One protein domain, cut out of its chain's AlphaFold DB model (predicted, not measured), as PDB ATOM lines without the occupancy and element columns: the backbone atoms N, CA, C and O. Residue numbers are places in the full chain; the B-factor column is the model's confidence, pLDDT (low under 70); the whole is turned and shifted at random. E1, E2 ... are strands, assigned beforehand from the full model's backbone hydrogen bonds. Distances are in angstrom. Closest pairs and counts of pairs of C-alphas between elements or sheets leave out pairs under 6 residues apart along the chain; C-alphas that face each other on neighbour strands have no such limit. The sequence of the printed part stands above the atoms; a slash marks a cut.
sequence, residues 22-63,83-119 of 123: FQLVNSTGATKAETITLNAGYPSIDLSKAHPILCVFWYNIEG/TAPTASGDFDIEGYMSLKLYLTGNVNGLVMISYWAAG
ATOM      1  N   PHE A  22     -52.007 -32.185  27.180       86.69
ATOM      2  CA  PHE A  22     -51.031 -32.855  26.343       86.69
ATOM      3  C   PHE A  22     -51.283 -32.438  24.903       86.69
ATOM      4  O   PHE A  22     -52.404 -32.560  24.411       86.69
ATOM      5  N   GLN A  23     -50.252 -31.944  24.234       83.75
ATOM      6  CA  GLN A  23     -50.337 -31.499  22.858       83.75
ATOM      7  C   GLN A  23     -49.262 -32.166  22.020       83.75
ATOM      8  O   GLN A  23     -48.078 -32.106  22.343       83.75
ATOM      9  N   LEU A  24     -49.691 -32.786  20.924       82.19
ATOM     10  CA  LEU A  24     -48.776 -33.260  19.898       82.19
ATOM     11  C   LEU A  24     -48.101 -32.059  19.243       82.19
ATOM     12  O   LEU A  24     -48.768 -31.089  18.869       82.19
ATOM     13  N   VAL A  25     -46.785 -32.138  19.106       78.56
ATOM     14  CA  VAL A  25     -45.979 -31.110  18.458       78.56
ATOM     15  C   VAL A  25     -45.051 -31.788  17.469       78.56
ATOM     16  O   VAL A  25     -44.412 -32.790  17.781       78.56
ATOM     17  N   ASN A  26     -44.986 -31.211  16.276       77.25
ATOM     18  CA  ASN A  26     -44.108 -31.661  15.210       77.25
ATOM     19  C   ASN A  26     -43.089 -30.554  14.959       77.25
ATOM     20  O   ASN A  26     -43.470 -29.437  14.604       77.25
ATOM     21  N   SER A  27     -41.808 -30.853  15.151       75.50
ATOM     22  CA  SER A  27     -40.724 -29.932  14.823       75.50
ATOM     23  C   SER A  27     -40.145 -30.285  13.459       75.50
ATOM     24  O   SER A  27     -39.848 -31.445  13.176       75.50
ATOM     25  N   THR A  28     -39.957 -29.281  12.603       73.31
ATOM     26  CA  THR A  28     -39.375 -29.454  11.266       73.31
ATOM     27  C   THR A  28     -38.189 -28.514  11.082       73.31
ATOM     28  O   THR A  28     -38.208 -27.366  11.524       73.31
ATOM     29  N   GLY A  29     -37.137 -28.988  10.418       73.62
ATOM     30  CA  GLY A  29     -35.935 -28.198  10.169       73.62
ATOM     31  C   GLY A  29     -34.962 -28.190  11.349       73.62
ATOM     32  O   GLY A  29     -34.722 -29.220  11.971       73.62
ATOM     33  N   ALA A  30     -34.326 -27.044  11.601       78.88
ATOM     34  CA  ALA A  30     -33.295 -26.905  12.630       78.88
ATOM     35  C   ALA A  30     -33.892 -26.733  14.034       78.88
ATOM     36  O   ALA A  30     -34.979 -26.183  14.184       78.88
ATOM     37  N   THR A  31     -33.137 -27.144  15.054       81.12
ATOM     38  CA  THR A  31     -33.433 -26.880  16.468       81.12
ATOM     39  C   THR A  31     -33.570 -25.377  16.721       81.12
ATOM     40  O   THR A  31     -32.646 -24.616  16.421       81.12
ATOM     41  N   LYS A  32     -34.726 -24.949  17.240       82.88
ATOM     42  CA  LYS A  32     -35.063 -23.537  17.488       82.88
ATOM     43  C   LYS A  32     -36.259 -23.404  18.432       82.88
ATOM     44  O   LYS A  32     -36.989 -24.364  18.667       82.88
ATOM     45  N   ALA A  33     -36.477 -22.191  18.936       85.75
ATOM     46  CA  ALA A  33     -37.716 -21.829  19.610       85.75
ATOM     47  C   ALA A  33     -38.884 -21.853  18.616       85.75
ATOM     48  O   ALA A  33     -38.826 -21.203  17.570       85.75
ATOM     49  N   GLU A  34     -39.934 -22.589  18.961       85.06
ATOM     50  CA  GLU A  34     -41.164 -22.696  18.182       85.06
ATOM     51  C   GLU A  34     -42.358 -22.286  19.038       85.06
ATOM     52  O   GLU A  34     -42.417 -22.559  20.241       85.06
ATOM     53  N   THR A  35     -43.328 -21.642  18.400       89.81
ATOM     54  CA  THR A  35     -44.593 -21.292  19.039       89.81
ATOM     55  C   THR A  35     -45.488 -22.523  19.112       89.81
ATOM     56  O   THR A  35     -45.904 -23.078  18.094       89.81
ATOM     57  N   ILE A  36     -45.836 -22.921  20.330       88.62
ATOM     58  CA  ILE A  36     -46.843 -23.935  20.618       88.62
ATOM     59  C   ILE A  36     -48.169 -23.229  20.868       88.62
ATOM     60  O   ILE A  36     -48.329 -22.539  21.875       88.62
ATOM     61  N   THR A  37     -49.129 -23.426  19.968       91.62
ATOM     62  CA  THR A  37     -50.492 -22.901  20.115       91.62
ATOM     63  C   THR A  37     -51.412 -23.985  20.647       91.62
ATOM     64  O   THR A  37     -51.604 -24.995  19.975       91.62
ATOM     65  N   LEU A  38     -52.018 -23.767  21.811       88.75
ATOM     66  CA  LEU A  38     -52.955 -24.694  22.433       88.75
ATOM     67  C   LEU A  38     -54.119 -25.017  21.484       88.75
ATOM     68  O   LEU A  38     -54.734 -24.118  20.904       88.75
ATOM     69  N   ASN A  39     -54.440 -26.304  21.333       86.06
ATOM     70  CA  ASN A  39     -55.550 -26.740  20.484       86.06
ATOM     71  C   ASN A  39     -56.896 -26.129  20.916       86.06
ATOM     72  O   ASN A  39     -57.173 -25.911  22.101       86.06
ATOM     73  N   ALA A  40     -57.779 -25.915  19.937       81.38
ATOM     74  CA  ALA A  40     -59.134 -25.442  20.191       81.38
ATOM     75  C   ALA A  40     -59.882 -26.402  21.135       81.38
ATOM     76  O   ALA A  40     -59.936 -27.607  20.899       81.38
ATOM     77  N   GLY A  41     -60.474 -25.853  22.197       82.06
ATOM     78  CA  GLY A  41     -61.179 -26.622  23.228       82.06
ATOM     79  C   GLY A  41     -60.418 -26.740  24.550       82.06
ATOM     80  O   GLY A  41     -61.056 -27.002  25.567       82.06
ATOM     81  N   TYR A  42     -59.109 -26.469  24.577       88.38
ATOM     82  CA  TYR A  42     -58.396 -26.249  25.837       88.38
ATOM     83  C   TYR A  42     -58.742 -24.876  26.439       88.38
ATOM     84  O   TYR A  42     -59.063 -23.943  25.690       88.38
ATOM     85  N   PRO A  43     -58.765 -24.749  27.780       91.69
ATOM     86  CA  PRO A  43     -58.951 -23.455  28.426       91.69
ATOM     87  C   PRO A  43     -57.745 -22.548  28.151       91.69
ATOM     88  O   PRO A  43     -56.629 -23.020  27.961       91.69
ATOM     89  N   SER A  44     -57.968 -21.238  28.136       93.00
ATOM     90  CA  SER A  44     -56.886 -20.273  27.950       93.00
ATOM     91  C   SER A  44     -55.941 -20.248  29.153       93.00
ATOM     92  O   SER A  44     -56.357 -20.502  30.286       93.00
ATOM     93  N   ILE A  45     -54.688 -19.875  28.914       94.88
ATOM     94  CA  ILE A  45     -53.695 -19.546  29.939       94.88
ATOM     95  C   ILE A  45     -54.110 -18.234  30.614       94.88
ATOM     96  O   ILE A  45     -54.373 -17.255  29.926       94.88
ATOM     97  N   ASP A  46     -54.165 -18.202  31.946       94.94
ATOM     98  CA  ASP A  46     -54.531 -17.014  32.726       94.94
ATOM     99  C   ASP A  46     -53.347 -16.061  32.906       94.94
ATOM    100  O   ASP A  46     -52.591 -16.173  33.875       94.94
ATOM    101  N   LEU A  47     -53.211 -15.081  32.009       93.12
ATOM    102  CA  LEU A  47     -52.102 -14.120  32.052       93.12
ATOM    103  C   LEU A  47     -52.222 -13.092  33.190       93.12
ATOM    104  O   LEU A  47     -51.298 -12.311  33.411       93.12
ATOM    105  N   SER A  48     -53.312 -13.105  33.972       92.31
ATOM    106  CA  SER A  48     -53.394 -12.298  35.201       92.31
ATOM    107  C   SER A  48     -52.465 -12.807  36.311       92.31
ATOM    108  O   SER A  48     -52.254 -12.122  37.317       92.31
ATOM    109  N   LYS A  49     -51.922 -14.021  36.165       91.75
ATOM    110  CA  LYS A  49     -50.987 -14.628  37.113       91.75
ATOM    111  C   LYS A  49     -49.552 -14.275  36.735       91.75
ATOM    112  O   LYS A  49     -49.171 -14.369  35.579       91.75
ATOM    113  N   ALA A  50     -48.729 -13.943  37.732       88.94
ATOM    114  CA  ALA A  50     -47.310 -13.621  37.522       88.94
ATOM    115  C   ALA A  50     -46.505 -14.794  36.926       88.94
ATOM    116  O   ALA A  50     -45.560 -14.580  36.173       88.94
ATOM    117  N   HIS A  51     -46.897 -16.030  37.250       89.00
ATOM    118  CA  HIS A  51     -46.310 -17.263  36.720       89.00
ATOM    119  C   HIS A  51     -47.442 -18.189  36.253       89.00
ATOM    120  O   HIS A  51     -47.866 -19.073  37.001       89.00
ATOM    121  N   PRO A  52     -48.017 -17.933  35.064       92.88
ATOM    122  CA  PRO A  52     -49.235 -18.609  34.636       92.88
ATOM    123  C   PRO A  52     -48.958 -20.032  34.134       92.88
ATOM    124  O   PRO A  52     -49.797 -20.912  34.318       92.88
ATOM    125  N   ILE A  53     -47.764 -20.278  33.582       93.12
ATOM    126  CA  ILE A  53     -47.248 -21.610  33.252       93.12
ATOM    127  C   ILE A  53     -46.425 -22.126  34.432       93.12
ATOM    128  O   ILE A  53     -45.484 -21.466  34.873       93.12
ATOM    129  N   LEU A  54     -46.779 -23.307  34.936       92.69
ATOM    130  CA  LEU A  54     -46.142 -23.920  36.105       92.69
ATOM    131  C   LEU A  54     -45.098 -24.960  35.710       92.69
ATOM    132  O   LEU A  54     -44.053 -25.067  36.345       92.69
ATOM    133  N   CYS A  55     -45.397 -25.747  34.680       90.56
ATOM    134  CA  CYS A  55     -44.520 -26.803  34.202       90.56
ATOM    135  C   CYS A  55     -44.741 -27.025  32.710       90.56
ATOM    136  O   CYS A  55     -45.883 -27.051  32.244       90.56
ATOM    137  N   VAL A  56     -43.643 -27.218  31.983       88.44
ATOM    138  CA  VAL A  56     -43.653 -27.714  30.611       88.44
ATOM    139  C   VAL A  56     -42.709 -28.901  30.544       88.44
ATOM    140  O   VAL A  56     -41.545 -28.799  30.931       88.44
ATOM    141  N   PHE A  57     -43.219 -30.023  30.060       85.00
ATOM    142  CA  PHE A  57     -42.435 -31.218  29.799       85.00
ATOM    143  C   PHE A  57     -42.524 -31.554  28.318       85.00
ATOM    144  O   PHE A  57     -43.612 -31.565  27.746       85.00
ATOM    145  N   TRP A  58     -41.378 -31.827  27.708       80.69
ATOM    146  CA  TRP A  58     -41.272 -32.178  26.301       80.69
ATOM    147  C   TRP A  58     -40.773 -33.611  26.167       80.69
ATOM    148  O   TRP A  58     -39.671 -33.936  26.610       80.69
ATOM    149  N   TYR A  59     -41.609 -34.456  25.571       77.19
ATOM    150  CA  TYR A  59     -41.306 -35.847  25.278       77.19
ATOM    151  C   TYR A  59     -41.044 -36.015  23.783       77.19
ATOM    152  O   TYR A  59     -41.962 -35.874  22.977       77.19
ATOM    153  N   ASN A  60     -39.799 -36.332  23.432       75.38
ATOM    154  CA  ASN A  60     -39.402 -36.679  22.071       75.38
ATOM    155  C   ASN A  60     -39.799 -38.123  21.755       75.38
ATOM    156  O   ASN A  60     -39.531 -39.018  22.555       75.38
ATOM    157  N   ILE A  61     -40.381 -38.346  20.577       68.69
ATOM    158  CA  ILE A  61     -40.593 -39.683  20.018       68.69
ATOM    159  C   ILE A  61     -39.610 -39.852  18.860       68.69
ATOM    160  O   ILE A  61     -39.694 -39.158  17.846       68.69
ATOM    161  N   GLU A  62     -38.661 -40.765  19.031       59.28
ATOM    162  CA  GLU A  62     -37.671 -41.122  18.017       59.28
ATOM    163  C   GLU A  62     -38.227 -42.293  17.192       59.28
ATOM    164  O   GLU A  62     -38.157 -43.441  17.612       59.28
ATOM    165  N   GLY A  63     -38.863 -42.008  16.049       52.81
ATOM    166  CA  GLY A  63     -39.440 -43.048  15.186       52.81
ATOM    167  C   GLY A  63     -40.488 -42.513  14.216       52.81
ATOM    168  O   GLY A  63     -41.402 -41.794  14.600       52.81
ATOM    169  N   THR A  83     -31.954 -29.542  23.705       63.22
ATOM    170  CA  THR A  83     -31.019 -28.550  24.234       63.22
ATOM    171  C   THR A  83     -31.785 -27.550  25.085       63.22
ATOM    172  O   THR A  83     -32.919 -27.186  24.774       63.22
ATOM    173  N   ALA A  84     -31.184 -27.141  26.202       66.81
ATOM    174  CA  ALA A  84     -31.776 -26.109  27.038       66.81
ATOM    175  C   ALA A  84     -31.861 -24.782  26.257       66.81
ATOM    176  O   ALA A  84     -30.980 -24.519  25.434       66.81
ATOM    177  N   PRO A  85     -32.867 -23.935  26.538       68.62
ATOM    178  CA  PRO A  85     -32.918 -22.554  26.061       68.62
ATOM    179  C   PRO A  85     -31.562 -21.850  26.222       68.62
ATOM    180  O   PRO A  85     -30.961 -21.901  27.298       68.62
ATOM    181  N   THR A  86     -31.067 -21.206  25.164       70.06
ATOM    182  CA  THR A  86     -29.723 -20.593  25.137       70.06
ATOM    183  C   THR A  86     -29.757 -19.068  25.179       70.06
ATOM    184  O   THR A  86     -28.741 -18.438  25.476       70.06
ATOM    185  N   ALA A  87     -30.922 -18.468  24.926       76.00
ATOM    186  CA  ALA A  87     -31.134 -17.031  24.935       76.00
ATOM    187  C   ALA A  87     -32.479 -16.636  25.568       76.00
ATOM    188  O   ALA A  87     -33.415 -17.427  25.692       76.00
ATOM    189  N   SER A  88     -32.583 -15.361  25.951       70.31
ATOM    190  CA  SER A  88     -33.861 -14.753  26.331       70.31
ATOM    191  C   SER A  88     -34.842 -14.833  25.156       70.31
ATOM    192  O   SER A  88     -34.504 -14.401  24.056       70.31
ATOM    193  N   GLY A  89     -36.054 -15.340  25.397       71.88
ATOM    194  CA  GLY A  89     -37.093 -15.512  24.372       71.88
ATOM    195  C   GLY A  89     -37.183 -16.918  23.766       71.88
ATOM    196  O   GLY A  89     -38.130 -17.190  23.033       71.88
ATOM    197  N   ASP A  90     -36.262 -17.826  24.109       76.81
ATOM    198  CA  ASP A  90     -36.365 -19.252  23.750       76.81
ATOM    199  C   ASP A  90     -37.470 -19.980  24.547       76.81
ATOM    200  O   ASP A  90     -37.965 -21.030  24.135       76.81
ATOM    201  N   PHE A  91     -37.876 -19.390  25.675       82.62
ATOM    202  CA  PHE A  91     -39.108 -19.686  26.392       82.62
ATOM    203  C   PHE A  91     -39.828 -18.370  26.677       82.62
ATOM    204  O   PHE A  91     -39.253 -17.475  27.301       82.62
ATOM    205  N   ASP A  92     -41.063 -18.250  26.202       87.81
ATOM    206  CA  ASP A  92     -41.873 -17.044  26.369       87.81
ATOM    207  C   ASP A  92     -43.364 -17.389  26.353       87.81
ATOM    208  O   ASP A  92     -43.767 -18.391  25.763       87.81
ATOM    209  N   ILE A  93     -44.195 -16.567  26.982       89.94
ATOM    210  CA  ILE A  93     -45.653 -16.690  26.905       89.94
ATOM    211  C   ILE A  93     -46.132 -15.627  25.925       89.94
ATOM    212  O   ILE A  93     -46.196 -14.446  26.250       89.94
ATOM    213  N   GLU A  94     -46.457 -16.049  24.707       89.50
ATOM    214  CA  GLU A  94     -46.796 -15.128  23.617       89.50
ATOM    215  C   GLU A  94     -48.256 -14.670  23.657       89.50
ATOM    216  O   GLU A  94     -48.613 -13.661  23.051       89.50
ATOM    217  N   GLY A  95     -49.117 -15.413  24.353       91.19
ATOM    218  CA  GLY A  95     -50.519 -15.057  24.495       91.19
ATOM    219  C   GLY A  95     -51.330 -16.079  25.278       91.19
ATOM    220  O   GLY A  95     -50.824 -17.089  25.758       91.19
ATOM    221  N   TYR A  96     -52.634 -15.826  25.356       91.38
ATOM    222  CA  TYR A  96     -53.587 -16.613  26.143       91.38
ATOM    223  C   TYR A  96     -53.761 -18.064  25.642       91.38
ATOM    224  O   TYR A  96     -54.357 -18.882  26.332       91.38
ATOM    225  N   MET A  97     -53.242 -18.408  24.458       92.00
ATOM    226  CA  MET A  97     -53.237 -19.772  23.901       92.00
ATOM    227  C   MET A  97     -51.872 -20.172  23.343       92.00
ATOM    228  O   MET A  97     -51.794 -21.146  22.605       92.00
ATOM    229  N   SER A  98     -50.803 -19.428  23.616       92.88
ATOM    230  CA  SER A  98     -49.534 -19.658  22.929       92.88
ATOM    231  C   SER A  98     -48.335 -19.399  23.816       92.88
ATOM    232  O   SER A  98     -48.263 -18.385  24.510       92.88
ATOM    233  N   LEU A  99     -47.366 -20.302  23.738       91.50
ATOM    234  CA  LEU A  99     -46.073 -20.174  24.393       91.50
ATOM    235  C   LEU A  99     -44.964 -20.653  23.461       91.50
ATOM    236  O   LEU A  99     -45.186 -21.516  22.616       91.50
ATOM    237  N   LYS A 100     -43.765 -20.115  23.631       89.31
ATOM    238  CA  LYS A 100     -42.558 -20.568  22.954       89.31
ATOM    239  C   LYS A 100     -41.869 -21.649  23.757       89.31
ATOM    240  O   LYS A 100     -41.676 -21.511  24.965       89.31
ATOM    241  N   LEU A 101     -41.471 -22.701  23.059       86.38
ATOM    242  CA  LEU A 101     -40.638 -23.759  23.599       86.38
ATOM    243  C   LEU A 101     -39.490 -24.040  22.633       86.38
ATOM    244  O   LEU A 101     -39.682 -24.077  21.419       86.38
ATOM    245  N   TYR A 102     -38.297 -24.255  23.174       83.94
ATOM    246  CA  TYR A 102     -37.142 -24.659  22.387       83.94
ATOM    247  C   TYR A 102     -37.268 -26.134  21.989       83.94
ATOM    248  O   TYR A 102     -37.181 -27.020  22.841       83.94
ATOM    249  N   LEU A 103     -37.517 -26.398  20.705       79.00
ATOM    250  CA  LEU A 103     -37.743 -27.744  20.184       79.00
ATOM    251  C   LEU A 103     -36.527 -28.257  19.424       79.00
ATOM    252  O   LEU A 103     -35.852 -27.521  18.702       79.00
ATOM    253  N   THR A 104     -36.291 -29.563  19.536       78.06
ATOM    254  CA  THR A 104     -35.286 -30.257  18.718       78.06
ATOM    255  C   THR A 104     -35.780 -30.348  17.281       78.06
ATOM    256  O   THR A 104     -36.942 -30.672  17.051       78.06
ATOM    257  N   GLY A 105     -34.927 -30.027  16.312       75.44
ATOM    258  CA  GLY A 105     -35.270 -30.085  14.892       75.44
ATOM    259  C   GLY A 105     -35.568 -31.507  14.405       75.44
ATOM    260  O   GLY A 105     -34.889 -32.443  14.814       75.44
ATOM    261  N   ASN A 106     -36.541 -31.653  13.500       73.62
ATOM    262  CA  ASN A 106     -36.933 -32.922  12.859       73.62
ATOM    263  C   ASN A 106     -37.374 -34.034  13.829       73.62
ATOM    264  O   ASN A 106     -37.145 -35.213  13.562       73.62
ATOM    265  N   VAL A 107     -38.008 -33.665  14.944       72.62
ATOM    266  CA  VAL A 107     -38.524 -34.612  15.940       72.62
ATOM    267  C   VAL A 107     -39.993 -34.313  16.224       72.62
ATOM    268  O   VAL A 107     -40.378 -33.162  16.455       72.62
ATOM    269  N   ASN A 108     -40.816 -35.359  16.213       76.38
ATOM    270  CA  ASN A 108     -42.193 -35.294  16.687       76.38
ATOM    271  C   ASN A 108     -42.242 -35.678  18.164       76.38
ATOM    272  O   ASN A 108     -41.383 -36.401  18.671       76.38
ATOM    273  N   GLY A 109     -43.270 -35.219  18.861       76.12
ATOM    274  CA  GLY A 109     -43.385 -35.514  20.274       76.12
ATOM    275  C   GLY A 109     -44.664 -35.014  20.909       76.12
ATOM    276  O   GLY A 109     -45.628 -34.622  20.245       76.12
ATOM    277  N   LEU A 110     -44.648 -35.031  22.236       81.94
ATOM    278  CA  LEU A 110     -45.743 -34.595  23.083       81.94
ATOM    279  C   LEU A 110     -45.239 -33.544  24.069       81.94
ATOM    280  O   LEU A 110     -44.320 -33.797  24.847       81.94
ATOM    281  N   VAL A 111     -45.865 -32.370  24.070       86.25
ATOM    282  CA  VAL A 111     -45.684 -31.376  25.129       86.25
ATOM    283  C   VAL A 111     -46.783 -31.579  26.166       86.25
ATOM    284  O   VAL A 111     -47.967 -31.539  25.838       86.25
ATOM    285  N   MET A 112     -46.399 -31.756  27.425       90.25
ATOM    286  CA  MET A 112     -47.296 -31.642  28.570       90.25
ATOM    287  C   MET A 112     -47.143 -30.250  29.184       90.25
ATOM    288  O   MET A 112     -46.028 -29.834  29.495       90.25
ATOM    289  N   ILE A 113     -48.253 -29.538  29.368       92.38
ATOM    290  CA  ILE A 113     -48.261 -28.159  29.875       92.38
ATOM    291  C   ILE A 113     -49.205 -28.098  31.069       92.38
ATOM    292  O   ILE A 113     -50.399 -28.364  30.916       92.38
ATOM    293  N   SER A 114     -48.686 -27.715  32.235       94.81
ATOM    294  CA  SER A 114     -49.481 -27.429  33.432       94.81
ATOM    295  C   SER A 114     -49.544 -25.922  33.675       94.81
ATOM    296  O   SER A 114     -48.501 -25.270  33.776       94.81
ATOM    297  N   TYR A 115     -50.749 -25.359  33.775       95.25
ATOM    298  CA  TYR A 115     -50.954 -23.908  33.856       95.25
ATOM    299  C   TYR A 115     -52.249 -23.521  34.579       95.25
ATOM    300  O   TYR A 115     -53.147 -24.344  34.762       95.25
ATOM    301  N   TRP A 116     -52.341 -22.253  34.983       95.75
ATOM    302  CA  TRP A 116     -53.568 -21.646  35.505       95.75
ATOM    303  C   TRP A 116     -54.557 -21.372  34.372       95.75
ATOM    304  O   TRP A 116     -54.251 -20.605  33.463       95.75
ATOM    305  N   ALA A 117     -55.746 -21.966  34.430       94.56
ATOM    306  CA  ALA A 117     -56.773 -21.790  33.410       94.56
ATOM    307  C   ALA A 117     -57.606 -20.514  33.630       94.56
ATOM    308  O   ALA A 117     -58.182 -20.309  34.700       94.56
ATOM    309  N   ALA A 118     -57.757 -19.692  32.589       93.56
ATOM    310  CA  ALA A 118     -58.671 -18.540  32.567       93.56
ATOM    311  C   ALA A 118     -60.104 -18.917  32.144       93.56
ATOM    312  O   ALA A 118     -61.011 -18.081  32.150       93.56
ATOM    313  N   GLY A 119     -60.293 -20.171  31.735       87.94
ATOM    314  CA  GLY A 119     -61.504 -20.687  31.113       87.94
ATOM    315  C   GLY A 119     -61.630 -20.291  29.647       87.94
ATOM    316  O   GLY A 119     -60.685 -20.500  28.887       87.94
TER     317      GLY A 119
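Overview. This is residues 22 to 63 and 83 to 119 of the 123 residues of an uncharacterized protein of marine sediment metagenome (UniProt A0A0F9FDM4). Two small three-stranded sheets lie face to face as a sandwich, their strands crossed at 48 degrees; E1, E6 and E3 make one sheet, and E2, E5 and E4 make the other. E6 is the longest strand and turns sharply near its end, where it pairs with a piece of the long link that runs between E2 and E3. The printed part has 79 residues, with six named strands, E1 to E6 in order along the chain, and no named helix; the class is all strand. Both sheets are antiparallel, in the orders E1 - E6 - E3 and E2 - E5 - E4. The whole is compact, with a radius of gyration of the C-alphas of 12.5 A, and the C-alphas span 36 by 28 by 16 A.

Arrangement. E1, residues 22 to 26, is an edge strand and the antiparallel neighbour of E6, residues 108 to 119; N 23 and O 111 are 2.8 A apart, within hydrogen-bond range. On the other side of E6, E3, residues 53 to 61, is the second edge strand, also antiparallel at 162 degrees between directions; N 57 and O 112 are 2.9 A apart, and N 112 and O 57 are 2.8 A apart. This sheet is strongly twisted, its C-alphas lying up to 4.6 A off its best plane. In the other sheet E2, residues 32 to 37, is the antiparallel neighbour of E5, residues 98 to 103, at 148 degrees, with N 36 and O 99 at 2.8 A. E5 is the inner strand, and E4, residues 92 to 95, is the edge strand on its other side; E4 and E5 form a hairpin, with N 100 and O 92 at 2.7 A. The parts of the two sheets that face each other are 10.3 A centre to centre, and their best planes are 26 degrees apart. Between the sheets, the closest C-alphas of E1 and E2 are those of Val 25 and Ile 36, 7.5 A apart. E3 and E5 are near each other, with 7 pairs of C-alphas within 10 A. E2 and E6 are apart, as are, for instance, E1 and E4. E6 bends by 83 degrees at residue 116, and residues 117 to 119 pair antiparallel with residues 44 to 45.

Along the chain. E1 begins at C-alpha 22, at (-51.031, -32.855, 26.343), and measures 13.2 A from first to last C-alpha, Phe 22 to Asn 26. E2 runs 15.7 A from Lys 32 to Thr 37. E3 runs 23.4 A from Ile 53, with its C-alpha at (-47.248, -21.610, 33.252), to Ile 61. E4, Asp 92 to Gly 95, measures 9.1 A, and E5, Ser 98 to Leu 103, measures 14.6 A. E6 runs 28.2 A from Asn 108 to Gly 119, whose C-alpha is at (-61.504, -20.687, 31.113).

Size, cuts and confidence. The two C-alphas farthest apart are those of Ser 48 and Gly 63, 39.3 A. Residues 64 to 82 are not printed, and C-alphas 63 and 83 are 19.1 A apart across this cut, which lies in the link from E3 to E4. The link from E2 to E3 is long, with 15 residues, 38 to 52; the links E1 to E2, E4 to E5 and E5 to E6 are tight. The mean pLDDT of the printed part is 83.6, and it is under 70 at residues 61 to 63 and 83 to 85, beside the cut.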